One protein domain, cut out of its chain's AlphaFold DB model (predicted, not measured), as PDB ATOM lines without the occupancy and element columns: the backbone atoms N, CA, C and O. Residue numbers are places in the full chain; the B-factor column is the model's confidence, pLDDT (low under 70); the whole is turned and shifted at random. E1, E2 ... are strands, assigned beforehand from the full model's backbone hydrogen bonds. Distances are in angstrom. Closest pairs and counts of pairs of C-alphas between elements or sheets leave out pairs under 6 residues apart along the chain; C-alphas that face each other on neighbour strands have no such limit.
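What this domain is: This is residues 704 to 755 of the 819 residues of the protein "Beta-sarcoglycan" of Trichogramma brassicae (UniProt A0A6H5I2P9). The chain is wound in two stacked turns of roughly triangular outline, E1 and E2 with the link after them making the first turn, E3 and E4 with residues 746 to 750 the second. E1 and E3 lie side by side on one side of the triangle, E2 and E4 on the next and round the corner where both bend, and residues 722 to 727 and 746 to 750 run along the third side; after Gly 750 the last residues turn back. The printed part has 52 residues with no named helix and four named strands, in the order E1, E2, E3, E4, and the class is all strand. They form two sheets of two strands, E1 with E3 and E2 with E4, both parallel. The whole is only just compact, close to loose, with a radius of gyration of the C-alphas of 11.4 A and spans of 28 by 27 by 16 A.

How they stand to each other: E1, residues 705 to 709, and E2, residues 713 to 721, meet only through their tight link. E1 is the parallel neighbour of E3, residues 728 to 732, with 8 degrees between their directions. N 707 and O 729 are 2.9 A apart and N 731 and O 707 3.0 A, within hydrogen-bond range. E2 bends by 124 degrees at residue 718. It is the parallel neighbour of E4, residues 736 to 745, again with 8 degrees between directions. N 717 and O 739 are 2.8 A apart and N 742 and O 718 3.2 A, within hydrogen-bond range. E4 bends by 141 degrees at residue 742. The closest C-alphas of E2 and E3 are those of Leu 713 and Ala 732, 6.3 A apart. E3 and E4 meet only through their tight link, and E1 and E4 are only just apart, with closest C-alphas at 8.5 A.

Where its parts are: E1 begins at C-alpha 705, (103.344, -23.811, 54.023), and measures 13.3 A from first to last C-alpha. E2 measures 14.2 A over nine residues and begins at C-alpha 713, (107.797, -15.606, 43.155). E3 measures 13.4 A. E4, the longest strand by residues with ten, measures 13.8 A and ends at C-alpha 745, (105.781, -6.586, 55.526).

The domain as a whole: The two C-alphas farthest apart are those of Lys 711 and Gly 750, 28.5 A. The first and last printed C-alphas, of Asp 704 and Ile 755, are 16.8 A apart. The printed part has no cut. The links from E1 to E2 and from E3 to E4 are tight, the link from E2 to E3 is short, and no link is long. The mean pLDDT of the printed part is 83.1, and residue 749 is under 70.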
ATOM      1  N   ASP A 704     102.955 -27.380  57.277       87.19
ATOM      2  CA  ASP A 704     103.946 -26.429  56.782       87.19
ATOM      3  C   ASP A 704     103.452 -25.809  55.466       87.19
ATOM      4  O   ASP A 704     102.809 -26.486  54.659       87.19
ATOM      5  N   LEU A 705     103.734 -24.526  55.238       88.06
ATOM      6  CA  LEU A 705     103.344 -23.811  54.023       88.06
ATOM      7  C   LEU A 705     104.517 -23.777  53.041       88.06
ATOM      8  O   LEU A 705     105.486 -23.043  53.238       88.06
ATOM      9  N   ARG A 706     104.418 -24.552  51.958       90.62
ATOM     10  CA  ARG A 706     105.407 -24.556  50.872       90.62
ATOM     11  C   ARG A 706     104.877 -23.762  49.685       90.62
ATOM     12  O   ARG A 706     103.821 -24.093  49.154       90.62
ATOM     13  N   VAL A 707     105.612 -22.732  49.271       89.56
ATOM     14  CA  VAL A 707     105.293 -21.919  48.088       89.56
ATOM     15  C   VAL A 707     106.417 -22.100  47.075       89.56
ATOM     16  O   VAL A 707     107.573 -21.801  47.370       89.56
ATOM     17  N   LEU A 708     106.080 -22.638  45.905       91.94
ATOM     18  CA  LEU A 708     107.031 -23.015  44.860       91.94
ATOM     19  C   LEU A 708     106.817 -22.129  43.626       91.94
ATOM     20  O   LEU A 708     105.681 -21.973  43.183       91.94
ATOM     21  N   GLY A 709     107.893 -21.563  43.078       90.06
ATOM     22  CA  GLY A 709     107.869 -20.743  41.865       90.06
ATOM     23  C   GLY A 709     108.868 -21.235  40.819       90.06
ATOM     24  O   GLY A 709     110.078 -21.198  41.035       90.06
ATOM     25  N   ASP A 710     108.385 -21.649  39.647       88.94
ATOM     26  CA  ASP A 710     109.240 -22.241  38.604       88.94
ATOM     27  C   ASP A 710     110.319 -21.283  38.070       88.94
ATOM     28  O   ASP A 710     111.355 -21.737  37.590       88.94
ATOM     29  N   LYS A 711     110.097 -19.963  38.160       89.00
ATOM     30  CA  LYS A 711     111.024 -18.920  37.680       89.00
ATOM     31  C   LYS A 711     111.254 -17.821  38.713       89.00
ATOM     32  O   LYS A 711     112.390 -17.557  39.079       89.00
ATOM     33  N   SER A 712     110.180 -17.207  39.190       90.19
ATOM     34  CA  SER A 712     110.189 -16.156  40.209       90.19
ATOM     35  C   SER A 712     108.926 -16.262  41.062       90.19
ATOM     36  O   SER A 712     107.947 -16.894  40.655       90.19
ATOM     37  N   LEU A 713     108.944 -15.656  42.248       90.25
ATOM     38  CA  LEU A 713     107.797 -15.606  43.155       90.25
ATOM     39  C   LEU A 713     107.503 -14.152  43.528       90.25
ATOM     40  O   LEU A 713     108.301 -13.499  44.198       90.25
ATOM     41  N   HIS A 714     106.351 -13.637  43.101       91.19
ATOM     42  CA  HIS A 714     105.961 -12.244  43.317       91.19
ATOM     43  C   HIS A 714     104.763 -12.164  44.267       91.19
ATOM     44  O   HIS A 714     103.629 -12.414  43.862       91.19
ATOM     45  N   LEU A 715     105.006 -11.794  45.527       89.12
ATOM     46  CA  LEU A 715     103.955 -11.603  46.525       89.12
ATOM     47  C   LEU A 715     103.691 -10.105  46.709       89.12
ATOM     48  O   LEU A 715     104.599  -9.336  47.029       89.12
ATOM     49  N   HIS A 716     102.440  -9.696  46.487       90.06
ATOM     50  CA  HIS A 716     102.019  -8.297  46.481       90.06
ATOM     51  C   HIS A 716     100.865  -8.058  47.471       90.06
ATOM     52  O   HIS A 716      99.695  -8.276  47.149       90.06
ATOM     53  N   GLY A 717     101.190  -7.531  48.649       84.75
ATOM     54  CA  GLY A 717     100.228  -6.999  49.612       84.75
ATOM     55  C   GLY A 717      99.608  -5.676  49.153       84.75
ATOM     56  O   GLY A 717     100.285  -4.824  48.571       84.75
ATOM     57  N   ALA A 718      98.309  -5.498  49.394       81.69
ATOM     58  CA  ALA A 718      97.650  -4.196  49.250       81.69
ATOM     59  C   ALA A 718      97.750  -3.391  50.555       81.69
ATOM     60  O   ALA A 718      98.175  -2.241  50.518       81.69
ATOM     61  N   GLU A 719      97.419  -4.050  51.670       81.62
ATOM     62  CA  GLU A 719      97.291  -3.520  53.035       81.62
ATOM     63  C   GLU A 719      98.320  -4.206  53.966       81.62
ATOM     64  O   GLU A 719      97.988  -4.721  55.033       81.62
ATOM     65  N   GLY A 720      99.568  -4.328  53.505       74.62
ATOM     66  CA  GLY A 720     100.558  -5.251  54.064       74.62
ATOM     67  C   GLY A 720     100.389  -6.694  53.571       74.62
ATOM     68  O   GLY A 720      99.579  -6.995  52.686       74.62
ATOM     69  N   ALA A 721     101.194  -7.601  54.128       75.19
ATOM     70  CA  ALA A 721     101.129  -9.036  53.855       75.19
ATOM     71  C   ALA A 721     101.367  -9.840  55.141       75.19
ATOM     72  O   ALA A 721     102.399  -9.681  55.786       75.19
ATOM     73  N   SER A 722     100.428 -10.726  55.484       74.88
ATOM     74  CA  SER A 722     100.516 -11.639  56.630       74.88
ATOM     75  C   SER A 722     100.352 -13.081  56.150       74.88
ATOM     76  O   SER A 722      99.429 -13.383  55.390       74.88
ATOM     77  N   LEU A 723     101.261 -13.958  56.581       74.75
ATOM     78  CA  LEU A 723     101.244 -15.392  56.298       74.75
ATOM     79  C   LEU A 723     101.447 -16.170  57.598       74.75
ATOM     80  O   LEU A 723     102.219 -15.759  58.458       74.75
ATOM     81  N   ASP A 724     100.739 -17.289  57.731       75.25
ATOM     82  CA  ASP A 724     100.579 -18.024  58.990       75.25
ATOM     83  C   ASP A 724     100.699 -19.537  58.731       75.25
ATOM     84  O   ASP A 724      99.961 -20.109  57.918       75.25
ATOM     85  N   SER A 725     101.687 -20.176  59.364       77.75
ATOM     86  CA  SER A 725     101.992 -21.609  59.236       77.75
ATOM     87  C   SER A 725     102.965 -22.072  60.328       77.75
ATOM     88  O   SER A 725     103.610 -21.244  60.967       77.75
ATOM     89  N   LYS A 726     103.099 -23.392  60.526       83.69
ATOM     90  CA  LYS A 726     104.092 -23.976  61.452       83.69
ATOM     91  C   LYS A 726     105.530 -23.686  60.999       83.69
ATOM     92  O   LYS A 726     106.347 -23.219  61.782       83.69
ATOM     93  N   GLU A 727     105.806 -23.973  59.733       83.44
ATOM     94  CA  GLU A 727     107.054 -23.690  59.024       83.44
ATOM     95  C   GLU A 727     106.684 -23.180  57.630       83.44
ATOM     96  O   GLU A 727     105.802 -23.750  56.982       83.44
ATOM     97  N   MET A 728     107.349 -22.122  57.163       84.81
ATOM     98  CA  MET A 728     107.108 -21.532  55.847       84.81
ATOM     99  C   MET A 728     108.362 -21.655  54.985       84.81
ATOM    100  O   MET A 728     109.412 -21.131  55.346       84.81
ATOM    101  N   ALA A 729     108.249 -22.323  53.837       88.00
ATOM    102  CA  ALA A 729     109.351 -22.507  52.897       88.00
ATOM    103  C   ALA A 729     108.968 -21.946  51.526       88.00
ATOM    104  O   ALA A 729     108.034 -22.433  50.883       88.00
ATOM    105  N   TRP A 730     109.691 -20.923  51.074       88.44
ATOM    106  CA  TRP A 730     109.528 -20.338  49.745       88.44
ATOM    107  C   TRP A 730     110.725 -20.697  48.879       88.44
ATOM    108  O   TRP A 730     111.864 -20.416  49.245       88.44
ATOM    109  N   LEU A 731     110.463 -21.330  47.740       89.56
ATOM    110  CA  LEU A 731     111.491 -21.824  46.833       89.56
ATOM    111  C   LEU A 731     111.181 -21.329  45.421       89.56
ATOM    112  O   LEU A 731     110.131 -21.651  44.867       89.56
ATOM    113  N   ALA A 732     112.104 -20.572  44.836       89.62
ATOM    114  CA  ALA A 732     112.064 -20.190  43.431       89.62
ATOM    115  C   ALA A 732     113.438 -20.413  42.787       89.62
ATOM    116  O   ALA A 732     114.460 -20.353  43.469       89.62
ATOM    117  N   HIS A 733     113.466 -20.673  41.477       87.88
ATOM    118  CA  HIS A 733     114.724 -20.811  40.725       87.88
ATOM    119  C   HIS A 733     115.439 -19.466  40.488       87.88
ATOM    120  O   HIS A 733     116.629 -19.448  40.181       87.88
ATOM    121  N   GLY A 734     114.713 -18.357  40.627       86.94
ATOM    122  CA  GLY A 734     115.192 -16.981  40.564       86.94
ATOM    123  C   GLY A 734     114.501 -16.123  41.627       86.94
ATOM    124  O   GLY A 734     114.198 -16.600  42.719       86.94
ATOM    125  N   ASP A 735     114.250 -14.852  41.317       83.38
ATOM    126  CA  ASP A 735     113.898 -13.846  42.325       83.38
ATOM    127  C   ASP A 735     112.598 -14.131  43.098       83.38
ATOM    128  O   ASP A 735     111.526 -14.347  42.524       83.38
ATOM    129  N   ILE A 736     112.679 -14.008  44.426       87.31
ATOM    130  CA  ILE A 736     111.526 -13.912  45.325       87.31
ATOM    131  C   ILE A 736     111.361 -12.437  45.703       87.31
ATOM    132  O   ILE A 736     112.207 -11.874  46.396       87.31
ATOM    133  N   SER A 737     110.279 -11.794  45.259       87.12
ATOM    134  CA  SER A 737     110.010 -10.383  45.554       87.12
ATOM    135  C   SER A 737     108.787 -10.211  46.454       87.12
ATOM    136  O   SER A 737     107.652 -10.459  46.034       87.12
ATOM    137  N   LEU A 738     109.025  -9.689  47.652       87.62
ATOM    138  CA  LEU A 738     108.008  -9.168  48.558       87.62
ATOM    139  C   LEU A 738     107.717  -7.700  48.239       87.62
ATOM    140  O   LEU A 738     108.644  -6.895  48.145       87.62
ATOM    141  N   ARG A 739     106.441  -7.334  48.089       86.19
ATOM    142  CA  ARG A 739     106.000  -5.935  47.971       86.19
ATOM    143  C   ARG A 739     104.708  -5.710  48.748       86.19
ATOM    144  O   ARG A 739     103.805  -6.537  48.701       86.19
ATOM    145  N   SER A 740     104.608  -4.557  49.394       86.38
ATOM    146  CA  SER A 740     103.364  -3.984  49.911       86.38
ATOM    147  C   SER A 740     103.188  -2.604  49.280       86.38
ATOM    148  O   SER A 740     104.185  -1.963  48.934       86.38
ATOM    149  N   ARG A 741     101.944  -2.152  49.084       83.88
ATOM    150  CA  ARG A 741     101.666  -0.769  48.659       83.88
ATOM    151  C   ARG A 741     101.519   0.165  49.847       83.88
ATOM    152  O   ARG A 741     102.150   1.217  49.868       83.88
ATOM    153  N   GLU A 742     100.681  -0.220  50.800       80.69
ATOM    154  CA  GLU A 742     100.344   0.558  51.986       80.69
ATOM    155  C   GLU A 742     100.353  -0.414  53.178       80.69
ATOM    156  O   GLU A 742      99.684  -1.441  53.139       80.69
ATOM    157  N   GLY A 743     101.158  -0.143  54.211       80.56
ATOM    158  CA  GLY A 743     101.362  -1.051  55.353       80.56
ATOM    159  C   GLY A 743     102.584  -1.974  55.233       80.56
ATOM    160  O   GLY A 743     103.121  -2.196  54.145       80.56
ATOM    161  N   ASP A 744     103.034  -2.492  56.375       75.56
ATOM    162  CA  ASP A 744     104.320  -3.177  56.528       75.56
ATOM    163  C   ASP A 744     104.327  -4.637  56.037       75.56
ATOM    164  O   ASP A 744     103.293  -5.289  55.867       75.56
ATOM    165  N   ILE A 745     105.536  -5.169  55.827       76.56
ATOM    166  CA  ILE A 745     105.781  -6.586  55.526       76.56
ATOM    167  C   ILE A 745     106.424  -7.215  56.762       76.56
ATOM    168  O   ILE A 745     107.646  -7.209  56.911       76.56
ATOM    169  N   VAL A 746     105.591  -7.717  57.673       77.50
ATOM    170  CA  VAL A 746     106.055  -8.318  58.928       77.50
ATOM    171  C   VAL A 746     106.298  -9.810  58.714       77.50
ATOM    172  O   VAL A 746     105.378 -10.561  58.396       77.50
ATOM    173  N   LEU A 747     107.549 -10.240  58.880       74.88
ATOM    174  CA  LEU A 747     107.938 -11.648  58.838       74.88
ATOM    175  C   LEU A 747     108.154 -12.140  60.273       74.88
ATOM    176  O   LEU A 747     109.227 -11.957  60.843       74.88
ATOM    177  N   GLU A 748     107.125 -12.746  60.863       70.94
ATOM    178  CA  GLU A 748     107.215 -13.386  62.179       70.94
ATOM    179  C   GLU A 748     107.454 -14.892  62.012       70.94
ATOM    180  O   GLU A 748     106.754 -15.561  61.254       70.94
ATOM    181  N   ALA A 749     108.446 -15.438  62.719       69.88
ATOM    182  CA  ALA A 749     108.760 -16.863  62.686       69.88
ATOM    183  C   ALA A 749     109.227 -17.341  64.067       69.88
ATOM    184  O   ALA A 749     110.259 -16.896  64.569       69.88
ATOM    185  N   GLY A 750     108.480 -18.269  64.676       73.06
ATOM    186  CA  GLY A 750     108.731 -18.728  66.051       73.06
ATOM    187  C   GLY A 750     110.091 -19.405  66.263       73.06
ATOM    188  O   GLY A 750     110.644 -19.325  67.355       73.06
ATOM    189  N   ASN A 751     110.655 -20.002  65.207       78.62
ATOM    190  CA  ASN A 751     111.974 -20.646  65.210       78.62
ATOM    191  C   ASN A 751     113.050 -19.811  64.475       78.62
ATOM    192  O   ASN A 751     114.121 -20.327  64.163       78.62
ATOM    193  N   GLY A 752     112.779 -18.531  64.193       75.25
ATOM    194  CA  GLY A 752     113.635 -17.669  63.372       75.25
ATOM    195  C   GLY A 752     113.417 -17.836  61.861       75.25
ATOM    196  O   GLY A 752     112.626 -18.663  61.415       75.25
ATOM    197  N   ILE A 753     114.106 -17.004  61.071       76.81
ATOM    198  CA  ILE A 753     114.010 -16.974  59.604       76.81
ATOM    199  C   ILE A 753     115.347 -17.426  59.016       76.81
ATOM    200  O   ILE A 753     116.359 -16.743  59.180       76.81
ATOM    201  N   GLU A 754     115.353 -18.548  58.299       79.69
ATOM    202  CA  GLU A 754     116.507 -18.976  57.509       79.69
ATOM    203  C   GLU A 754     116.441 -18.350  56.109       79.69
ATOM    204  O   GLU A 754     115.518 -18.615  55.340       79.69
ATOM    205  N   ILE A 755     117.422 -17.505  55.777       81.94
ATOM    206  CA  ILE A 755     117.592 -16.944  54.431       81.94
ATOM    207  C   ILE A 755     118.930 -17.461  53.883       81.94
ATOM    208  O   ILE A 755     119.984 -16.952  54.281       81.94
TER     209      ILE A 755